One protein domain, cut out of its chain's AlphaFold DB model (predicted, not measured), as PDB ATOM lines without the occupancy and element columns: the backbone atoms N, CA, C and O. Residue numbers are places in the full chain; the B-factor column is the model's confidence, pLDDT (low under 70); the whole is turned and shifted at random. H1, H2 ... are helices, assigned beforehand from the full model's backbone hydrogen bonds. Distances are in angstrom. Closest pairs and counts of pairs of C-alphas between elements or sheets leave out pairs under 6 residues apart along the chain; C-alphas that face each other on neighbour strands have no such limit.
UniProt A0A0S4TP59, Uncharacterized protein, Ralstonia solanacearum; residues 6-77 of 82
ATOM      1  N   GLY A   6     -58.858  -1.280  31.610       87.88
ATOM      2  CA  GLY A   6     -60.209  -0.966  31.138       87.88
ATOM      3  C   GLY A   6     -60.611   0.492  31.379       87.88
ATOM      4  O   GLY A   6     -61.193   1.122  30.500       87.88
ATOM      5  N   ASP A   7     -60.262   1.056  32.535       91.50
ATOM      6  CA  ASP A   7     -60.567   2.458  32.844       91.50
ATOM      7  C   ASP A   7     -59.686   3.414  32.037       91.50
ATOM      8  O   ASP A   7     -60.172   4.419  31.518       91.50
ATOM      9  N   TRP A   8     -58.411   3.060  31.840       89.31
ATOM     10  CA  TRP A   8     -57.527   3.771  30.917       89.31
ATOM     11  C   TRP A   8     -58.076   3.765  29.483       89.31
ATOM     12  O   TRP A   8     -58.087   4.809  28.832       89.31
ATOM     13  N   ALA A   9     -58.576   2.618  29.008       90.50
ATOM     14  CA  ALA A   9     -59.148   2.489  27.669       90.50
ATOM     15  C   ALA A   9     -60.360   3.415  27.478       90.50
ATOM     16  O   ALA A   9     -60.420   4.174  26.508       90.50
ATOM     17  N   LYS A  10     -61.274   3.439  28.459       90.50
ATOM     18  CA  LYS A  10     -62.422   4.359  28.474       90.50
ATOM     19  C   LYS A  10     -61.981   5.823  28.464       90.50
ATOM     20  O   LYS A  10     -62.493   6.602  27.668       90.50
ATOM     21  N   LEU A  11     -61.003   6.192  29.299       92.88
ATOM     22  CA  LEU A  11     -60.461   7.557  29.366       92.88
ATOM     23  C   LEU A  11     -59.850   8.007  28.028       92.88
ATOM     24  O   LEU A  11     -59.890   9.188  27.689       92.88
ATOM     25  N   LYS A  12     -59.254   7.075  27.278       87.75
ATOM     26  CA  LYS A  12     -58.631   7.339  25.976       87.75
ATOM     27  C   LYS A  12     -59.582   7.192  24.788       87.75
ATOM     28  O   LYS A  12     -59.128   7.412  23.670       87.75
ATOM     29  N   ALA A  13     -60.856   6.868  25.025       90.31
ATOM     30  CA  ALA A  13     -61.850   6.603  23.985       90.31
ATOM     31  C   ALA A  13     -61.360   5.570  22.950       90.31
ATOM     32  O   ALA A  13     -61.499   5.772  21.746       90.31
ATOM     33  N   VAL A  14     -60.741   4.483  23.427       87.56
ATOM     34  CA  VAL A  14     -60.306   3.365  22.577       87.56
ATOM     35  C   VAL A  14     -61.242   2.170  22.752       87.56
ATOM     36  O   VAL A  14     -61.483   1.718  23.872       87.56
ATOM     37  N   ASP A  15     -61.748   1.645  21.636       88.75
ATOM     38  CA  ASP A  15     -62.736   0.552  21.628       88.75
ATOM     39  C   ASP A  15     -62.128  -0.823  21.939       88.75
ATOM     40  O   ASP A  15     -62.825  -1.750  22.346       88.75
ATOM     41  N   GLY A  16     -60.813  -0.970  21.754       84.94
ATOM     42  CA  GLY A  16     -60.108  -2.229  21.947       84.94
ATOM     43  C   GLY A  16     -58.667  -2.025  22.391       84.94
ATOM     44  O   GLY A  16     -57.988  -1.091  21.965       84.94
ATOM     45  N   VAL A  17     -58.193  -2.931  23.247       83.12
ATOM     46  CA  VAL A  17     -56.804  -2.956  23.713       83.12
ATOM     47  C   VAL A  17     -56.238  -4.357  23.532       83.12
ATOM     48  O   VAL A  17     -56.753  -5.320  24.096       83.12
ATOM     49  N   LEU A  18     -55.145  -4.461  22.774       83.38
ATOM     50  CA  LEU A  18     -54.346  -5.678  22.678       83.38
ATOM     51  C   LEU A  18     -53.160  -5.570  23.639       83.38
ATOM     52  O   LEU A  18     -52.319  -4.685  23.496       83.38
ATOM     53  N   TRP A  19     -53.081  -6.482  24.607       82.06
ATOM     54  CA  TRP A  19     -51.963  -6.557  25.546       82.06
ATOM     55  C   TRP A  19     -51.230  -7.887  25.393       82.06
ATOM     56  O   TRP A  19     -51.742  -8.930  25.792       82.06
ATOM     57  N   THR A  20     -50.025  -7.855  24.823       80.56
ATOM     58  CA  THR A  20     -49.257  -9.074  24.523       80.56
ATOM     59  C   THR A  20     -48.359  -9.530  25.674       80.56
ATOM     60  O   THR A  20     -47.873 -10.653  25.640       80.56
ATOM     61  N   ALA A  21     -48.140  -8.687  26.696       80.81
ATOM     62  CA  ALA A  21     -47.237  -8.946  27.828       80.81
ATOM     63  C   ALA A  21     -45.826  -9.434  27.424       80.81
ATOM     64  O   ALA A  21     -45.136 -10.051  28.232       80.81
ATOM     65  N   LEU A  22     -45.396  -9.162  26.187       82.56
ATOM     66  CA  LEU A  22     -44.104  -9.607  25.683       82.56
ATOM     67  C   LEU A  22     -42.989  -8.737  26.281       82.56
ATOM     68  O   LEU A  22     -43.039  -7.512  26.126       82.56
ATOM     69  N   PRO A  23     -41.981  -9.332  26.945       77.69
ATOM     70  CA  PRO A  23     -40.809  -8.582  27.363       77.69
ATOM     71  C   PRO A  23     -40.024  -8.114  26.126       77.69
ATOM     72  O   PRO A  23     -40.001  -8.816  25.109       77.69
ATOM     73  N   PRO A  24     -39.366  -6.943  26.182       81.00
ATOM     74  CA  PRO A  24     -38.425  -6.555  25.141       81.00
ATOM     75  C   PRO A  24     -37.264  -7.555  25.101       81.00
ATOM     76  O   PRO A  24     -36.814  -8.027  26.147       81.00
ATOM     77  N   LYS A  25     -36.779  -7.867  23.896       83.06
ATOM     78  CA  LYS A  25     -35.642  -8.768  23.687       83.06
ATOM     79  C   LYS A  25     -34.585  -8.111  22.814       83.06
ATOM     80  O   LYS A  25     -34.917  -7.459  21.824       83.06
ATOM     81  N   VAL A  26     -33.323  -8.316  23.176       84.06
ATOM     82  CA  VAL A  26     -32.145  -7.964  22.376       84.06
ATOM     83  C   VAL A  26     -31.383  -9.257  22.116       84.06
ATOM     84  O   VAL A  26     -30.657  -9.746  22.976       84.06
ATOM     85  N   GLY A  27     -31.603  -9.865  20.949       81.88
ATOM     86  CA  GLY A  27     -31.124 -11.223  20.692       81.88
ATOM     87  C   GLY A  27     -31.733 -12.216  21.687       81.88
ATOM     88  O   GLY A  27     -32.952 -12.395  21.712       81.88
ATOM     89  N   ILE A  28     -30.888 -12.845  22.507       81.69
ATOM     90  CA  ILE A  28     -31.305 -13.795  23.552       81.69
ATOM     91  C   ILE A  28     -31.597 -13.130  24.906       81.69
ATOM     92  O   ILE A  28     -32.211 -13.759  25.766       81.69
ATOM     93  N   ASP A  29     -31.200 -11.869  25.091       85.50
ATOM     94  CA  ASP A  29     -31.325 -11.179  26.373       85.50
ATOM     95  C   ASP A  29     -32.708 -10.542  26.521       85.50
ATOM     96  O   ASP A  29     -33.116  -9.696  25.717       85.50
ATOM     97  N   GLU A  30     -33.422 -10.883  27.595       86.75
ATOM     98  CA  GLU A  30     -34.717 -10.287  27.951       86.75
ATOM     99  C   GLU A  30     -34.542  -8.927  28.640       86.75
ATOM    100  O   GLU A  30     -34.948  -8.711  29.784       86.75
ATOM    101  N   ARG A  31     -33.903  -7.989  27.935       91.56
ATOM    102  CA  ARG A  31     -33.736  -6.610  28.395       91.56
ATOM    103  C   ARG A  31     -34.242  -5.607  27.378       91.56
ATOM    104  O   ARG A  31     -34.334  -5.855  26.180       91.56
ATOM    105  N   LYS A  32     -34.493  -4.398  27.870       88.75
ATOM    106  CA  LYS A  32     -34.764  -3.248  27.013       88.75
ATOM    107  C   LYS A  32     -33.453  -2.761  26.368       88.75
ATOM    108  O   LYS A  32     -32.486  -2.540  27.106       88.75
ATOM    109  N   PRO A  33     -33.396  -2.567  25.037       92.62
ATOM    110  CA  PRO A  33     -32.238  -1.945  24.405       92.62
ATOM    111  C   PRO A  33     -32.154  -0.461  24.771       92.62
ATOM    112  O   PRO A  33     -33.177   0.196  25.003       92.62
ATOM    113  N   THR A  34     -30.948   0.095  24.784       94.38
ATOM    114  CA  THR A  34     -30.745   1.548  24.822       94.38
ATOM    115  C   THR A  34     -31.095   2.156  23.461       94.38
ATOM    116  O   THR A  34     -31.195   1.454  22.455       94.38
ATOM    117  N   MET A  35     -31.321   3.470  23.398       95.50
ATOM    118  CA  MET A  35     -31.637   4.098  22.110       95.50
ATOM    119  C   MET A  35     -30.452   4.041  21.139       95.50
ATOM    120  O   MET A  35     -30.665   3.858  19.945       95.50
ATOM    121  N   ASP A  36     -29.221   4.150  21.645       95.44
ATOM    122  CA  ASP A  36     -28.016   4.059  20.817       95.44
ATOM    123  C   ASP A  36     -27.816   2.643  20.268       95.44
ATOM    124  O   ASP A  36     -27.464   2.489  19.104       95.44
ATOM    125  N   GLU A  37     -28.126   1.603  21.050       95.19
ATOM    126  CA  GLU A  37     -28.123   0.217  20.560       95.19
ATOM    127  C   GLU A  37     -29.120   0.010  19.420       95.19
ATOM    128  O   GLU A  37     -28.786  -0.628  18.424       95.19
ATOM    129  N   VAL A  38     -30.322   0.585  19.534       95.31
ATOM    130  CA  VAL A  38     -31.330   0.521  18.466       95.31
ATOM    131  C   VAL A  38     -30.840   1.237  17.210       95.31
ATOM    132  O   VAL A  38     -30.951   0.686  16.118       95.31
ATOM    133  N   VAL A  39     -30.278   2.441  17.344       96.88
ATOM    134  CA  VAL A  39     -29.741   3.190  16.196       96.88
ATOM    135  C   VAL A  39     -28.596   2.430  15.535       96.88
ATOM    136  O   VAL A  39     -28.599   2.288  14.314       96.88
ATOM    137  N   ASN A  40     -27.662   1.893  16.322       96.56
ATOM    138  CA  ASN A  40     -26.539   1.114  15.808       96.56
ATOM    139  C   ASN A  40     -27.029  -0.126  15.054       96.56
ATOM    140  O   ASN A  40     -26.603  -0.352  13.922       96.56
ATOM    141  N   TYR A  41     -27.975  -0.876  15.628       95.50
ATOM    142  CA  TYR A  41     -28.583  -2.031  14.972       95.50
ATOM    143  C   TYR A  41     -29.226  -1.657  13.629       95.50
ATOM    144  O   TYR A  41     -28.894  -2.251  12.607       95.50
ATOM    145  N   LEU A  42     -30.081  -0.629  13.609       96.56
ATOM    146  CA  LEU A  42     -30.768  -0.186  12.391       96.56
ATOM    147  C   LEU A  42     -29.799   0.343  11.328       96.56
ATOM    148  O   LEU A  42     -29.999   0.099  10.141       96.56
ATOM    149  N   SER A  43     -28.733   1.033  11.742       96.50
ATOM    150  CA  SER A  43     -27.699   1.531  10.829       96.50
ATOM    151  C   SER A  43     -26.888   0.410  10.167       96.50
ATOM    152  O   SER A  43     -26.384   0.600   9.061       96.50
ATOM    153  N   GLY A  44     -26.791  -0.748  10.833       96.62
ATOM    154  CA  GLY A  44     -26.092  -1.935  10.346       96.62
ATOM    155  C   GLY A  44     -26.922  -2.834   9.427       96.62
ATOM    156  O   GLY A  44     -26.356  -3.750   8.834       96.62
ATOM    157  N   LEU A  45     -28.233  -2.597   9.291       97.06
ATOM    158  CA  LEU A  45     -29.080  -3.349   8.363       97.06
ATOM    159  C   LEU A  45     -28.709  -3.038   6.908       97.06
ATOM    160  O   LEU A  45     -28.383  -1.898   6.560       97.06
ATOM    161  N   LEU A  46     -28.815  -4.048   6.043       96.88
ATOM    162  CA  LEU A  46     -28.497  -3.955   4.618       96.88
ATOM    163  C   LEU A  46     -29.614  -4.561   3.763       96.88
ATOM    164  O   LEU A  46     -30.348  -5.443   4.207       96.88
ATOM    165  N   GLY A  47     -29.710  -4.092   2.517       97.06
ATOM    166  CA  GLY A  47     -30.681  -4.585   1.541       97.06
ATOM    167  C   GLY A  47     -32.126  -4.494   2.038       97.06
ATOM    168  O   GLY A  47     -32.507  -3.543   2.717       97.06
ATOM    169  N   GLU A  48     -32.911  -5.525   1.733       97.44
ATOM    170  CA  GLU A  48     -34.353  -5.547   1.986       97.44
ATOM    171  C   GLU A  48     -34.726  -5.388   3.471       97.44
ATOM    172  O   GLU A  48     -35.760  -4.802   3.793       97.44
ATOM    173  N   GLU A  49     -33.892  -5.868   4.399       96.81
ATOM    174  CA  GLU A  49     -34.161  -5.714   5.835       96.81
ATOM    175  C   GLU A  49     -34.132  -4.246   6.262       96.81
ATOM    176  O   GLU A  49     -34.988  -3.804   7.033       96.81
ATOM    177  N   ARG A  50     -33.177  -3.477   5.726       96.88
ATOM    178  CA  ARG A  50     -33.090  -2.036   5.966       96.88
ATOM    179  C   ARG A  50     -34.295  -1.322   5.372       96.88
ATOM    180  O   ARG A  50     -34.916  -0.523   6.070       96.88
ATOM    181  N   ASP A  51     -34.633  -1.640   4.125       97.25
ATOM    182  CA  ASP A  51     -35.722  -0.985   3.399       97.25
ATOM    183  C   ASP A  51     -37.063  -1.185   4.121       97.25
ATOM    184  O   ASP A  51     -37.798  -0.227   4.365       97.25
ATOM    185  N   ARG A  52     -37.342  -2.417   4.568       97.38
ATOM    186  CA  ARG A  52     -38.551  -2.740   5.342       97.38
ATOM    187  C   ARG A  52     -38.566  -2.066   6.713       97.38
ATOM    188  O   ARG A  52     -39.621  -1.606   7.154       97.38
ATOM    189  N   ALA A  53     -37.425  -2.011   7.405       96.50
ATOM    190  CA  ALA A  53     -37.329  -1.348   8.704       96.50
ATOM    191  C   ALA A  53     -37.581   0.162   8.583       96.50
ATOM    192  O   ALA A  53     -38.349   0.726   9.369       96.50
ATOM    193  N   GLU A  54     -36.985   0.801   7.575       96.81
ATOM    194  CA  GLU A  54     -37.224   2.205   7.260       96.81
ATOM    195  C   GLU A  54     -38.699   2.438   6.913       96.81
ATOM    196  O   GLU A  54     -39.340   3.283   7.537       96.81
ATOM    197  N   GLU A  55     -39.277   1.660   5.992       96.25
ATOM    198  CA  GLU A  55     -40.686   1.778   5.594       96.25
ATOM    199  C   GLU A  55     -41.637   1.648   6.793       96.25
ATOM    200  O   GLU A  55     -42.530   2.483   6.980       96.25
ATOM    201  N   TYR A  56     -41.424   0.641   7.646       94.12
ATOM    202  CA  TYR A  56     -42.216   0.438   8.858       94.12
ATOM    203  C   TYR A  56     -42.141   1.649   9.795       94.12
ATOM    204  O   TYR A  56     -43.155   2.105  10.334       94.12
ATOM    205  N   LEU A  57     -40.939   2.198   9.990       93.75
ATOM    206  CA  LEU A  57     -40.757   3.382  10.816       93.75
ATOM    207  C   LEU A  57     -41.435   4.597  10.173       93.75
ATOM    208  O   LEU A  57     -42.192   5.284  10.855       93.75
ATOM    209  N   ARG A  58     -41.280   4.825   8.873       93.75
ATOM    210  CA  ARG A  58     -41.906   5.963   8.192       93.75
ATOM    211  C   ARG A  58     -43.439   5.931   8.220       93.75
ATOM    212  O   ARG A  58     -44.058   6.991   8.267       93.75
ATOM    213  N   ARG A  59     -44.049   4.740   8.224       93.44
ATOM    214  CA  ARG A  59     -45.513   4.551   8.245       93.44
ATOM    215  C   ARG A  59     -46.144   4.542   9.631       93.44
ATOM    216  O   ARG A  59     -47.369   4.567   9.740       93.44
ATOM    217  N   ALA A  60     -45.349   4.457  10.693       90.06
ATOM    218  CA  ALA A  60     -45.914   4.447  12.034       90.06
ATOM    219  C   ALA A  60     -46.693   5.747  12.284       90.06
ATOM    220  O   ALA A  60     -46.219   6.800  11.877       90.06
ATOM    221  N   PRO A  61     -47.856   5.717  12.951       88.62
ATOM    222  CA  PRO A  61     -48.661   6.913  13.177       88.62
ATOM    223  C   PRO A  61     -48.048   7.840  14.237       88.62
ATOM    224  O   PRO A  61     -47.369   7.405  15.169       88.62
ATOM    225  N   ARG A  62     -48.324   9.148  14.137       85.81
ATOM    226  CA  ARG A  62     -47.814  10.164  15.084       85.81
ATOM    227  C   ARG A  62     -48.235   9.907  16.532       85.81
ATOM    228  O   ARG A  62     -47.514  10.252  17.463       85.81
ATOM    229  N   GLN A  63     -49.376   9.258  16.719       82.94
ATOM    230  CA  GLN A  63     -49.947   8.927  18.020       82.94
ATOM    231  C   GLN A  63     -49.098   7.922  18.818       82.94
ATOM    232  O   GLN A  63     -49.241   7.857  20.035       82.94
ATOM    233  N   VAL A  64     -48.217   7.153  18.160       80.81
ATOM    234  CA  VAL A  64     -47.366   6.134  18.809       80.81
ATOM    235  C   VAL A  64     -45.879   6.501  18.793       80.81
ATOM    236  O   VAL A  64     -45.018   5.630  18.946       80.81
ATOM    237  N   ILE A  65     -45.547   7.784  18.596       87.50
ATOM    238  CA  ILE A  65     -44.156   8.242  18.668       87.50
ATOM    239  C   ILE A  65     -43.614   8.025  20.078       87.50
ATOM    240  O   ILE A  65     -44.210   8.420  21.077       87.50
ATOM    241  N   THR A  66     -42.436   7.412  20.141       91.12
ATOM    242  CA  THR A  66     -41.683   7.191  21.373       91.12
ATOM    243  C   THR A  66     -40.363   7.966  21.324       91.12
ATOM    244  O   THR A  66     -39.900   8.317  20.237       91.12
ATOM    245  N   PRO A  67     -39.687   8.177  22.467       94.81
ATOM    246  CA  PRO A  67     -38.349   8.773  22.477       94.81
ATOM    247  C   PRO A  67     -37.323   8.017  21.610       94.81
ATOM    248  O   PRO A  67     -36.457   8.632  20.996       94.81
ATOM    249  N   TYR A  68     -37.466   6.690  21.477       94.31
ATOM    250  CA  TYR A  68     -36.652   5.896  20.548       94.31
ATOM    251  C   TYR A  68     -36.844   6.359  19.105       94.31
ATOM    252  O   TYR A  68     -35.871   6.531  18.380       94.31
ATOM    253  N   ARG A  69     -38.094   6.603  18.698       93.50
ATOM    254  CA  ARG A  69     -38.423   7.046  17.341       93.50
ATOM    255  C   ARG A  69     -37.796   8.396  17.013       93.50
ATOM    256  O   ARG A  69     -37.171   8.522  15.972       93.50
ATOM    257  N   GLN A  70     -37.867   9.353  17.935       93.94
ATOM    258  CA  GLN A  70     -37.221  10.659  17.767       93.94
ATOM    259  C   GLN A  70     -35.698  10.525  17.607       93.94
ATOM    260  O   GLN A  70     -35.099  11.156  16.739       93.94
ATOM    261  N   ARG A  71     -35.063   9.662  18.413       96.56
ATOM    262  CA  ARG A  71     -33.618   9.404  18.337       96.56
ATOM    263  C   ARG A  71     -33.204   8.719  17.029       96.56
ATOM    264  O   ARG A  71     -32.117   9.013  16.529       96.56
ATOM    265  N   ILE A  72     -34.047   7.832  16.494       96.31
ATOM    266  CA  ILE A  72     -33.849   7.174  15.195       96.31
ATOM    267  C   ILE A  72     -33.965   8.189  14.057       96.31
ATOM    268  O   ILE A  72     -33.066   8.263  13.225       96.31
ATOM    269  N   GLU A  73     -35.023   9.000  14.044       95.06
ATOM    270  CA  GLU A  73     -35.226  10.046  13.034       95.06
ATOM    271  C   GLU A  73     -34.049  11.024  12.997       95.06
ATOM    272  O   GLU A  73     -33.529  11.318  11.922       95.06
ATOM    273  N   ALA A  74     -33.573  11.452  14.169       96.12
ATOM    274  CA  ALA A  74     -32.434  12.357  14.284       96.12
ATOM    275  C   ALA A  74     -31.115  11.760  13.759       96.12
ATOM    276  O   ALA A  74     -30.285  12.505  13.248       96.12
ATOM    277  N   ALA A  75     -30.898  10.443  13.881       97.12
ATOM    278  CA  ALA A  75     -29.657   9.806  13.422       97.12
ATOM    279  C   ALA A  75     -29.698   9.279  11.988       97.12
ATOM    280  O   ALA A  75     -28.670   9.302  11.318       97.12
ATOM    281  N   LEU A  76     -30.843   8.764  11.535       96.31
ATOM    282  CA  LEU A  76     -30.957   8.057  10.255       96.31
ATOM    283  C   LEU A  76     -31.753   8.841   9.203       96.31
ATOM    284  O   LEU A  76     -31.761   8.454   8.039       96.31
ATOM    285  N   GLY A  77     -32.437   9.928   9.579       95.88
ATOM    286  CA  GLY A  77     -33.281  10.698   8.656       95.88
ATOM    287  C   GLY A  77     -34.563   9.969   8.228       95.88
ATOM    288  O   GLY A  77     -35.217  10.354   7.257       95.88
TER     289      GLY A  77
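What this domain is: This is residues 6 to 77 of the 82 residues of an uncharacterized protein of Ralstonia solanacearum (UniProt A0A0S4TP59). Going along the printed part from its first residue, you see a short helix, H1, far out at one end, then a long strap with no named element, residues 12 to 34, leading to a small, loose cluster of three helices, H2, H3 and H4. In the cluster H2 and H4 pack on each other and run the same way, while H3, the longest helix, passes near both at a steep slant. The printed part has 72 residues with four named helices in the order H1, H2, H3, H4 and no named strand, and its class is all helix. The whole is loose, with a radius of gyration of the C-alphas of 15.0 A, and elongated, spanning 42 by 27 by 21 A.

How they stand to each other: Begin with H1, residues 6 to 11, which touches no helix and is apart from H2, residues 35 to 43, from H3, residues 47 to 59, and from H4, residues 67 to 76. Go on to Met 35, where H2 and H4 touch: its C-alpha is 5.6 A from that of Tyr 68, their closest pair. H2 and H4 run the same way at a steep tilt of 40 degrees. H2 and H3 are close but not clearly touching, with their closest C-alphas, of Leu 42 and Arg 50, 7.1 A apart; they run opposite ways at a steep tilt of 50 degrees. H3 and H4 are also close but not clearly touching, their closest C-alphas being those of Leu 57 and Arg 69 at 7.8 A; they run opposite ways at a steep tilt of 51 degrees. In the backbones of H1, H2, H3 and H4, every O i to N i+4 pair is within hydrogen-bond range.

Where its parts are: Find C-alpha 6 at (-60.209, -0.966, 31.138); from there H1 runs to residue 11, 8.7 A from first to last C-alpha. Look next for C-alpha 35 at (-31.637, 4.098, 22.110), where H2 begins; it runs to residue 43 over 12.2 A. H3 runs from residue 47 to residue 59 over 18.7 A. H4 runs from residue 67 over 14.3 A to C-alpha 76 at (-30.957, 8.057, 10.255).

The domain as a whole: The two C-alphas farthest apart, those of Asp 7 and Gly 47, are 43.8 A from each other. The printed part has no cut. The link from H1 to H2 is long, with 23 residues; that from H2 to H3 is tight, with 3, and that from H3 to H4 is short, with 7. The mean pLDDT of the printed part is 91.1, and no printed residue is under 70 in this model.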